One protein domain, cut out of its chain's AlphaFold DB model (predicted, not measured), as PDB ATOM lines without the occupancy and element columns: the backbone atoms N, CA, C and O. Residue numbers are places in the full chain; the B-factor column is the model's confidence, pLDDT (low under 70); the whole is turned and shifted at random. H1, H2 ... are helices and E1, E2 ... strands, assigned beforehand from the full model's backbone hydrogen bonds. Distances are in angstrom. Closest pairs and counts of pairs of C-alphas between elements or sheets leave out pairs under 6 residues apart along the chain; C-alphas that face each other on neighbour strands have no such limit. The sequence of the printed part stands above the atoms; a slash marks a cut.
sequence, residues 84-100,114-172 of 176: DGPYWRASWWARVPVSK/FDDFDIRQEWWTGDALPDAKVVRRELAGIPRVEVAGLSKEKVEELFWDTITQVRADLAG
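What this domain is: This is residues 84 to 100 and 114 to 172 of the 176 residues of an uncharacterized protein of Mycobacterium sp. IS-1590 (UniProt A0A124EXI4). A twisted sheet of four strands has one long helix, H1, packed along one of its faces, and the other face has no named helix. H1 covers mainly the inner strand E4 and runs nearly along the strands, so two layers make up the body; the whole is drawn out the same way, and the ends of the strands and the stretch 94 to 100 add to its length. The printed part has 76 residues, with the named elements E1, E2, E3, E4 and H1 in that order along the chain, and its class is mixed, helices and strands. The sheet runs E2, E1, E4, E3, all antiparallel. The whole is only just compact, close to loose, with a radius of gyration of the C-alphas of 13.4 A, and a rod in outline with spans of 45 by 21 by 18 A.

Where its parts are: E1, residues 84 to 93, begins at C-alpha 84 at (183.883, 78.703, 90.571) and is 28.1 A long from first to last C-alpha. E2, residues 117 to 126, is 25.6 A long and bends by 59 degrees at residue 121. E3, residues 133 to 139, is 17.6 A long, and E4, residues 143 to 149, is 20.3 A long. H1, residues 152 to 170, is 26.5 A long, from C-alpha 152 at (189.233, 84.339, 105.523) to C-alpha 170 at (209.609, 101.327, 105.685).

How they stand to each other: The inner strands E1 and E4 are antiparallel neighbours at 160 degrees, with N 90 and O 147 within hydrogen-bond range at 2.8 A. The edge strand E2 is antiparallel to E1 at 148 degrees, with N 87 and O 122 at 2.8 A and N 118 and O 91 at 2.9 A, both within hydrogen-bond range. The other edge strand, E3, forms a hairpin with E4 at 168 degrees, with N 135 and O 146 within hydrogen-bond range at 2.8 A. E2 and E3 are apart. H1 is on the sheet at a height over the sheet of 8.5 A. It lies over E4 and only just over E1, on which 3 of its C-alphas fall, and it runs along the strands, at 17 degrees to E4 on the local plane. The closest C-alphas of H1 and E4 are those of Phe 159 and Val 147, 5.9 A apart; those of H1 and E1 are Lys 152 and Trp 88, 5.7 A apart. H1 and E2 are near each other. In H1 every O i to N i+4 pair is within hydrogen-bond range.

The domain as a whole: The two C-alphas farthest apart, those of Asp 84 and Ser 99, are 45.2 A apart. Residues 101 to 113 are not printed, and C-alphas 100 and 114 are 17.3 A apart across this cut, which falls in the link from E1 to E2. Of the links printed whole, E3 to E4 and E4 to H1 are tight and E2 to E3 is short. The mean pLDDT of the printed part is 78.3, and it is under 70 at residues 94 to 100, 114 to 115, 136 to 142 and 170 to 172.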
ATOM      1  N   ASP A  84     184.966  77.743  90.756       81.94
ATOM      2  CA  ASP A  84     183.883  78.703  90.571       81.94
ATOM      3  C   ASP A  84     183.204  78.943  91.915       81.94
ATOM      4  O   ASP A  84     182.436  78.112  92.408       81.94
ATOM      5  N   GLY A  85     183.575  80.028  92.585       85.94
ATOM      6  CA  GLY A  85     183.095  80.248  93.936       85.94
ATOM      7  C   GLY A  85     183.630  81.491  94.630       85.94
ATOM      8  O   GLY A  85     184.408  82.268  94.068       85.94
ATOM      9  N   PRO A  86     183.186  81.700  95.881       88.81
ATOM     10  CA  PRO A  86     183.557  82.870  96.648       88.81
ATOM     11  C   PRO A  86     184.969  82.748  97.226       88.81
ATOM     12  O   PRO A  86     185.296  81.776  97.906       88.81
ATOM     13  N   TYR A  87     185.768  83.799  97.071       91.94
ATOM     14  CA  TYR A  87     187.088  83.929  97.680       91.94
ATOM     15  C   TYR A  87     187.190  85.217  98.500       91.94
ATOM     16  O   TYR A  87     186.421  86.160  98.312       91.94
ATOM     17  N   TRP A  88     188.136  85.262  99.431       92.06
ATOM     18  CA  TRP A  88     188.425  86.440 100.238       92.06
ATOM     19  C   TRP A  88     189.560  87.240  99.624       92.06
ATOM     20  O   TRP A  88     190.585  86.680  99.235       92.06
ATOM     21  N   ARG A  89     189.390  88.560  99.590       91.12
ATOM     22  CA  ARG A  89     190.412  89.518  99.183       91.12
ATOM     23  C   ARG A  89     190.599  90.560 100.276       91.12
ATOM     24  O   ARG A  89     189.643  91.226 100.663       91.12
ATOM     25  N   ALA A  90     191.840  90.730 100.712       90.75
ATOM     26  CA  ALA A  90     192.278  91.782 101.617       90.75
ATOM     27  C   ALA A  90     193.234  92.731 100.883       90.75
ATOM     28  O   ALA A  90     194.163  92.282 100.210       90.75
ATOM     29  N   SER A  91     193.001  94.040 100.983       89.69
ATOM     30  CA  SER A  91     193.795  95.076 100.311       89.69
ATOM     31  C   SER A  91     194.174  96.196 101.277       89.69
ATOM     32  O   SER A  91     193.333  96.680 102.030       89.69
ATOM     33  N   TRP A  92     195.434  96.625 101.237       86.88
ATOM     34  CA  TRP A  92     195.975  97.722 102.042       86.88
ATOM     35  C   TRP A  92     196.860  98.644 101.211       86.88
ATOM     36  O   TRP A  92     197.557  98.211 100.288       86.88
ATOM     37  N   TRP A  93     196.866  99.918 101.598       80.44
ATOM     38  CA  TRP A  93     197.588 100.997 100.939       80.44
ATOM     39  C   TRP A  93     198.367 101.779 101.992       80.44
ATOM     40  O   TRP A  93     197.785 102.374 102.898       80.44
ATOM     41  N   ALA A  94     199.691 101.799 101.883       69.56
ATOM     42  CA  ALA A  94     200.521 102.547 102.810       69.56
ATOM     43  C   ALA A  94     200.612 104.017 102.411       69.56
ATOM     44  O   ALA A  94     200.757 104.380 101.241       69.56
ATOM     45  N   ARG A  95     200.641 104.886 103.418       66.62
ATOM     46  CA  ARG A  95     200.915 106.304 103.225       66.62
ATOM     47  C   ARG A  95     202.368 106.527 102.785       66.62
ATOM     48  O   ARG A  95     203.303 106.065 103.432       66.62
ATOM     49  N   VAL A  96     202.575 107.358 101.765       53.88
ATOM     50  CA  VAL A  96     203.889 107.974 101.521       53.88
ATOM     51  C   VAL A  96     204.078 109.152 102.486       53.88
ATOM     52  O   VAL A  96     203.176 110.007 102.547       53.88
ATOM     53  N   PRO A  97     205.214 109.253 103.211       50.81
ATOM     54  CA  PRO A  97     205.543 110.426 104.014       50.81
ATOM     55  C   PRO A  97     205.411 111.711 103.193       50.81
ATOM     56  O   PRO A  97     205.826 111.761 102.035       50.81
ATOM     57  N   VAL A  98     204.857 112.765 103.798       47.03
ATOM     58  CA  VAL A  98     204.671 114.077 103.147       47.03
ATOM     59  C   VAL A  98     205.987 114.619 102.567       47.03
ATOM     60  O   VAL A  98     205.977 115.235 101.507       47.03
ATOM     61  N   SER A  99     207.128 114.294 103.181       46.72
ATOM     62  CA  SER A  99     208.473 114.631 102.693       46.72
ATOM     63  C   SER A  99     208.817 114.062 101.310       46.72
ATOM     64  O   SER A  99     209.708 114.586 100.646       46.72
ATOM     65  N   LYS A 100     208.105 113.027 100.844       50.56
ATOM     66  CA  LYS A 100     208.219 112.467  99.488       50.56
ATOM     67  C   LYS A 100     207.064 112.883  98.555       50.56
ATOM     68  O   LYS A 100     207.071 112.503  97.390       50.56
ATOM     69  N   PHE A 114     192.819 108.075 107.256       45.44
ATOM     70  CA  PHE A 114     193.965 107.319 107.783       45.44
ATOM     71  C   PHE A 114     194.020 105.906 107.175       45.44
ATOM     72  O   PHE A 114     192.954 105.344 106.996       45.44
ATOM     73  N   ASP A 115     195.220 105.344 106.930       56.19
ATOM     74  CA  ASP A 115     195.516 103.922 106.613       56.19
ATOM     75  C   ASP A 115     194.287 103.040 106.294       56.19
ATOM     76  O   ASP A 115     193.845 102.246 107.126       56.19
ATOM     77  N   ASP A 116     193.738 103.176 105.087       70.44
ATOM     78  CA  ASP A 116     192.548 102.421 104.702       70.44
ATOM     79  C   ASP A 116     192.928 100.974 104.335       70.44
ATOM     80  O   ASP A 116     193.915 100.712 103.632       70.44
ATOM     81  N   PHE A 117     192.130 100.021 104.807       80.06
ATOM     82  CA  PHE A 117     192.161  98.627 104.379       80.06
ATOM     83  C   PHE A 117     190.746  98.177 104.013       80.06
ATOM     84  O   PHE A 117     189.764  98.720 104.516       80.06
ATOM     85  N   ASP A 118     190.654  97.187 103.134       86.00
ATOM     86  CA  ASP A 118     189.388  96.589 102.716       86.00
ATOM     87  C   ASP A 118     189.526  95.068 102.715       86.00
ATOM     88  O   ASP A 118     190.492  94.536 102.164       86.00
ATOM     89  N   ILE A 119     188.578  94.382 103.351       87.25
ATOM     90  CA  ILE A 119     188.474  92.921 103.352       87.25
ATOM     91  C   ILE A 119     187.067  92.580 102.902       87.25
ATOM     92  O   ILE A 119     186.088  92.925 103.565       87.25
ATOM     93  N   ARG A 120     186.966  91.867 101.785       91.00
ATOM     94  CA  ARG A 120     185.680  91.508 101.196       91.00
ATOM     95  C   ARG A 120     185.713  90.129 100.567       91.00
ATOM     96  O   ARG A 120     186.772  89.610 100.212       91.00
ATOM     97  N   GLN A 121     184.526  89.559 100.436       91.31
ATOM     98  CA  GLN A 121     184.305  88.340  99.682       91.31
ATOM     99  C   GLN A 121     183.947  88.718  98.239       91.31
ATOM    100  O   GLN A 121     183.076  89.557  98.013       91.31
ATOM    101  N   GLU A 122     184.641  88.128  97.275       90.88
ATOM    102  CA  GLU A 122     184.432  88.309  95.836       90.88
ATOM    103  C   GLU A 122     184.159  86.951  95.174       90.88
ATOM    104  O   GLU A 122     184.392  85.906  95.779       90.88
ATOM    105  N   TRP A 123     183.671  86.954  93.932       89.12
ATOM    106  CA  TRP A 123     183.480  85.737  93.137       89.12
ATOM    107  C   TRP A 123     184.653  85.545  92.173       89.12
ATOM    108  O   TRP A 123     185.068  86.503  91.517       89.12
ATOM    109  N   TRP A 124     185.188  84.326  92.087       84.81
ATOM    110  CA  TRP A 124     186.243  83.965  91.142       84.81
ATOM    111  C   TRP A 124     185.850  82.729  90.347       84.81
ATOM    112  O   TRP A 124     185.422  81.728  90.922       84.81
ATOM    113  N   THR A 125     186.071  82.815  89.039       81.56
ATOM    114  CA  THR A 125     185.917  81.712  88.098       81.56
ATOM    115  C   THR A 125     187.238  81.529  87.354       81.56
ATOM    116  O   THR A 125     187.668  82.432  86.636       81.56
ATOM    117  N   GLY A 126     187.909  80.391  87.529       82.06
ATOM    118  CA  GLY A 126     189.205  80.129  86.900       82.06
ATOM    119  C   GLY A 126     190.041  79.107  87.660       82.06
ATOM    120  O   GLY A 126     189.516  78.145  88.211       82.06
ATOM    121  N   ASP A 127     191.358  79.302  87.697       80.56
ATOM    122  CA  ASP A 127     192.252  78.399  88.423       80.56
ATOM    123  C   ASP A 127     191.922  78.350  89.920       80.56
ATOM    124  O   ASP A 127     191.520  79.354  90.520       80.56
ATOM    125  N   ALA A 128     192.136  77.181  90.532       76.38
ATOM    126  CA  ALA A 128     191.964  76.999  91.966       76.38
ATOM    127  C   ALA A 128     192.832  77.989  92.754       76.38
ATOM    128  O   ALA A 128     194.062  78.014  92.632       76.38
ATOM    129  N   LEU A 129     192.176  78.797  93.589       79.75
ATOM    130  CA  LEU A 129     192.860  79.726  94.474       79.75
ATOM    131  C   LEU A 129     193.469  78.968  95.664       79.75
ATOM    132  O   LEU A 129     192.839  78.058  96.205       79.75
ATOM    133  N   PRO A 130     194.686  79.336  96.100       83.31
ATOM    134  CA  PRO A 130     195.263  78.799  97.323       83.31
ATOM    135  C   PRO A 130     194.494  79.304  98.552       83.31
ATOM    136  O   PRO A 130     193.728  80.265  98.489       83.31
ATOM    137  N   ASP A 131     194.761  78.696  99.704       80.06
ATOM    138  CA  ASP A 131     194.173  79.114 100.980       80.06
ATOM    139  C   ASP A 131     194.406  80.600 101.298       80.06
ATOM    140  O   ASP A 131     193.492  81.272 101.771       80.06
ATOM    141  N   ALA A 132     195.610  81.101 101.011       81.50
ATOM    142  CA  ALA A 132     195.977  82.513 101.009       81.50
ATOM    143  C   ALA A 132     197.257  82.711 100.184       81.50
ATOM    144  O   ALA A 132     198.188  81.906 100.254       81.50
ATOM    145  N   LYS A 133     197.328  83.786  99.398       86.62
ATOM    146  CA  LYS A 133     198.521  84.179  98.643       86.62
ATOM    147  C   LYS A 133     198.574  85.691  98.485       86.62
ATOM    148  O   LYS A 133     197.569  86.332  98.192       86.62
ATOM    149  N   VAL A 134     199.772  86.254  98.621       81.75
ATOM    150  CA  VAL A 134     200.034  87.656  98.276       81.75
ATOM    151  C   VAL A 134     199.983  87.799  96.751       81.75
ATOM    152  O   VAL A 134     200.793  87.207  96.040       81.75
ATOM    153  N   VAL A 135     199.013  88.563  96.249       76.00
ATOM    154  CA  VAL A 135     198.760  88.759  94.811       76.00
ATOM    155  C   VAL A 135     199.524  89.964  94.275       76.00
ATOM    156  O   VAL A 135     200.025  89.932  93.152       76.00
ATOM    157  N   ARG A 136     199.659  91.024  95.079       69.38
ATOM    158  CA  ARG A 136     200.350  92.248  94.667       69.38
ATOM    159  C   ARG A 136     201.159  92.844  95.806       69.38
ATOM    160  O   ARG A 136     200.655  93.051  96.907       69.38
ATOM    161  N   ARG A 137     202.407  93.177  95.476       64.12
ATOM    162  CA  ARG A 137     203.302  94.032  96.254       64.12
ATOM    163  C   ARG A 137     203.891  95.053  95.294       64.12
ATOM    164  O   ARG A 137     204.955  94.818  94.735       64.12
ATOM    165  N   GLU A 138     203.179  96.145  95.031       58.97
ATOM    166  CA  GLU A 138     203.754  97.198  94.189       58.97
ATOM    167  C   GLU A 138     204.389  98.291  95.042       58.97
ATOM    168  O   GLU A 138     203.845  98.721  96.060       58.97
ATOM    169  N   LEU A 139     205.589  98.675  94.612       57.50
ATOM    170  CA  LEU A 139     206.551  99.525  95.297       57.50
ATOM    171  C   LEU A 139     207.013 100.618  94.311       57.50
ATOM    172  O   LEU A 139     208.198 100.850  94.121       57.50
ATOM    173  N   ALA A 140     206.052 101.292  93.670       49.12
ATOM    174  CA  ALA A 140     206.240 102.491  92.841       49.12
ATOM    175  C   ALA A 140     206.066 103.768  93.688       49.12
ATOM    176  O   ALA A 140     205.328 104.690  93.350       49.12
ATOM    177  N   GLY A 141     206.689 103.785  94.869       57.00
ATOM    178  CA  GLY A 141     206.587 104.880  95.838       57.00
ATOM    179  C   GLY A 141     205.390 104.805  96.795       57.00
ATOM    180  O   GLY A 141     205.500 105.378  97.876       57.00
ATOM    181  N   ILE A 142     204.321 104.063  96.475       61.06
ATOM    182  CA  ILE A 142     203.175 103.794  97.369       61.06
ATOM    183  C   ILE A 142     203.060 102.280  97.601       61.06
ATOM    184  O   ILE A 142     202.692 101.562  96.674       61.06
ATOM    185  N   PRO A 143     203.384 101.770  98.800       70.50
ATOM    186  CA  PRO A 143     203.252 100.350  99.105       70.50
ATOM    187  C   PRO A 143     201.782  99.913  99.070       70.50
ATOM    188  O   PRO A 143     200.972 100.409  99.847       70.50
ATOM    189  N   ARG A 144     201.441  98.969  98.190       80.38
ATOM    190  CA  ARG A 144     200.136  98.287  98.163       80.38
ATOM    191  C   ARG A 144     200.333  96.814  98.480       80.38
ATOM    192  O   ARG A 144     201.190  96.179  97.865       80.38
ATOM    193  N   VAL A 145     199.540  96.288  99.407       86.19
ATOM    194  CA  VAL A 145     199.502  94.862  99.753       86.19
ATOM    195  C   VAL A 145     198.134  94.323  99.380       86.19
ATOM    196  O   VAL A 145     197.121  94.873  99.801       86.19
ATOM    197  N   GLU A 146     198.108  93.245  98.603       89.06
ATOM    198  CA  GLU A 146     196.885  92.495  98.327       89.06
ATOM    199  C   GLU A 146     197.105  91.017  98.619       89.06
ATOM    200  O   GLU A 146     198.064  90.423  98.122       89.06
ATOM    201  N   VAL A 147     196.199  90.431  99.394       90.00
ATOM    202  CA  VAL A 147     196.170  89.004  99.711       90.00
ATOM    203  C   VAL A 147     194.822  88.444  99.284       90.00
ATOM    204  O   VAL A 147     193.788  89.047  99.559       90.00
ATOM    205  N   ALA A 148     194.836  87.305  98.600       91.25
ATOM    206  CA  ALA A 148     193.631  86.609  98.178       91.25
ATOM    207  C   ALA A 148     193.708  85.121  98.514       91.25
ATOM    208  O   ALA A 148     194.791  84.531  98.461       91.25
ATOM    209  N   GLY A 149     192.571  84.511  98.832       90.81
ATOM    210  CA  GLY A 149     192.499  83.077  99.083       90.81
ATOM    211  C   GLY A 149     191.135  82.591  99.550       90.81
ATOM    212  O   GLY A 149     190.193  83.367  99.689       90.81
ATOM    213  N   LEU A 150     191.026  81.281  99.762       91.06
ATOM    214  CA  LEU A 150     189.764  80.625 100.113       91.06
ATOM    215  C   LEU A 150     189.398  80.743 101.601       91.06
ATOM    216  O   LEU A 150     188.215  80.750 101.935       91.06
ATOM    217  N   SER A 151     190.384  80.852 102.498       89.38
ATOM    218  CA  SER A 151     190.144  80.995 103.941       89.38
ATOM    219  C   SER A 151     190.279  82.450 104.353       89.38
ATOM    220  O   SER A 151     191.331  83.061 104.173       89.38
ATOM    221  N   LYS A 152     189.222  82.987 104.966       88.31
ATOM    222  CA  LYS A 152     189.233  84.339 105.523       88.31
ATOM    223  C   LYS A 152     190.345  84.493 106.555       88.31
ATOM    224  O   LYS A 152     191.106  85.447 106.492       88.31
ATOM    225  N   GLU A 153     190.446  83.532 107.463       89.75
ATOM    226  CA  GLU A 153     191.377  83.543 108.588       89.75
ATOM    227  C   GLU A 153     192.823  83.559 108.087       89.75
ATOM    228  O   GLU A 153     193.612  84.400 108.508       89.75
ATOM    229  N   LYS A 154     193.153  82.693 107.119       89.31
ATOM    230  CA  LYS A 154     194.497  82.640 106.526       89.31
ATOM    231  C   LYS A 154     194.809  83.873 105.681       89.31
ATOM    232  O   LYS A 154     195.959  84.309 105.642       89.31
ATOM    233  N   VAL A 155     193.809  84.437 104.998       89.50
ATOM    234  CA  VAL A 155     193.956  85.704 104.270       89.50
ATOM    235  C   VAL A 155     194.240  86.844 105.244       89.50
ATOM    236  O   VAL A 155     195.167  87.606 104.996       89.50
ATOM    237  N   GLU A 156     193.504  86.944 106.351       89.31
ATOM    238  CA  GLU A 156     193.701  87.972 107.378       89.31
ATOM    239  C   GLU A 156     195.058  87.840 108.079       89.31
ATOM    240  O   GLU A 156     195.768  88.837 108.201       89.31
ATOM    241  N   GLU A 157     195.448  86.629 108.484       90.25
ATOM    242  CA  GLU A 157     196.750  86.345 109.101       90.25
ATOM    243  C   GLU A 157     197.898  86.775 108.176       90.25
ATOM    244  O   GLU A 157     198.695  87.650 108.524       90.25
ATOM    245  N   LEU A 158     197.917  86.256 106.942       90.50
ATOM    246  CA  LEU A 158     198.958  86.582 105.968       90.50
ATOM    247  C   LEU A 158     198.957  88.074 105.601       90.50
ATOM    248  O   LEU A 158     200.012  88.659 105.339       90.50
ATOM    249  N   PHE A 159     197.783  88.705 105.568       89.62
ATOM    250  CA  PHE A 159     197.634  90.129 105.291       89.62
ATOM    251  C   PHE A 159     198.252  90.993 106.391       89.62
ATOM    252  O   PHE A 159     199.077  91.857 106.083       89.62
ATOM    253  N   TRP A 160     197.925  90.741 107.661       88.56
ATOM    254  CA  TRP A 160     198.487  91.494 108.784       88.56
ATOM    255  C   TRP A 160     199.988  91.258 108.958       88.56
ATOM    256  O   TRP A 160     200.723  92.221 109.208       88.56
ATOM    257  N   ASP A 161     200.462  90.033 108.737       88.62
ATOM    258  CA  ASP A 161     201.892  89.710 108.735       88.62
ATOM    259  C   ASP A 161     202.634  90.484 107.642       88.62
ATOM    260  O   ASP A 161     203.654  91.136 107.896       88.62
ATOM    261  N   THR A 162     202.077  90.502 106.428       87.12
ATOM    262  CA  THR A 162     202.669  91.222 105.295       87.12
ATOM    263  C   THR A 162     202.684  92.733 105.539       87.12
ATOM    264  O   THR A 162     203.694  93.388 105.265       87.12
ATOM    265  N   ILE A 163     201.609  93.311 106.091       85.00
ATOM    266  CA  ILE A 163     201.557  94.740 106.450       85.00
ATOM    267  C   ILE A 163     202.596  95.069 107.522       85.00
ATOM    268  O   ILE A 163     203.308  96.067 107.398       85.00
ATOM    269  N   THR A 164     202.708  94.237 108.559       85.31
ATOM    270  CA  THR A 164     203.679  94.424 109.648       85.31
ATOM    271  C   THR A 164     205.103  94.402 109.108       85.31
ATOM    272  O   THR A 164     205.891  95.304 109.405       85.31
ATOM    273  N   GLN A 165     205.412  93.445 108.231       79.31
ATOM    274  CA  GLN A 165     206.704  93.369 107.561       79.31
ATOM    275  C   GLN A 165     206.978  94.614 106.706       79.31
ATOM    276  O   GLN A 165     208.052  95.206 106.805       79.31
ATOM    277  N   VAL A 166     206.015  95.047 105.887       79.12
ATOM    278  CA  VAL A 166     206.180  96.231 105.031       79.12
ATOM    279  C   VAL A 166     206.367  97.500 105.869       79.12
ATOM    280  O   VAL A 166     207.207  98.330 105.530       79.12
ATOM    281  N   ARG A 167     205.650  97.650 106.987       76.81
ATOM    282  CA  ARG A 167     205.841  98.770 107.922       76.81
ATOM    283  C   ARG A 167     207.235  98.762 108.556       76.81
ATOM    284  O   ARG A 167     207.851  99.824 108.635       76.81
ATOM    285  N   ALA A 168     207.747  97.599 108.959       74.56
ATOM    286  CA  ALA A 168     209.101  97.468 109.497       74.56
ATOM    287  C   ALA A 168     210.173  97.846 108.458       74.56
ATOM    288  O   ALA A 168     211.072  98.634 108.761       74.56
ATOM    289  N   ASP A 169     210.021  97.360 107.219       71.69
ATOM    290  CA  ASP A 169     210.913  97.683 106.101       71.69
ATOM    291  C   ASP A 169     210.909  99.210 105.813       71.69
ATOM    292  O   ASP A 169     211.959  99.808 105.570       71.69
ATOM    293  N   LEU A 170     209.745  99.873 105.891       68.25
ATOM    294  CA  LEU A 170     209.609 101.327 105.685       68.25
ATOM    295  C   LEU A 170     210.195 102.175 106.820       68.25
ATOM    296  O   LEU A 170     210.690 103.273 106.564       68.25
ATOM    297  N   ALA A 171     210.121 101.695 108.061       67.38
ATOM    298  CA  ALA A 171     210.655 102.387 109.232       67.38
ATOM    299  C   ALA A 171     212.190 102.294 109.338       67.38
ATOM    300  O   ALA A 171     212.778 102.919 110.220       67.38
ATOM    301  N   GLY A 172     212.848 101.532 108.451       57.50
ATOM    302  CA  GLY A 172     214.298 101.332 108.478       57.50
ATOM    303  C   GLY A 172     214.771 100.526 109.689       57.50
ATOM    304  O   GLY A 172     215.929 100.646 110.081       57.50
TER     305      GLY A 172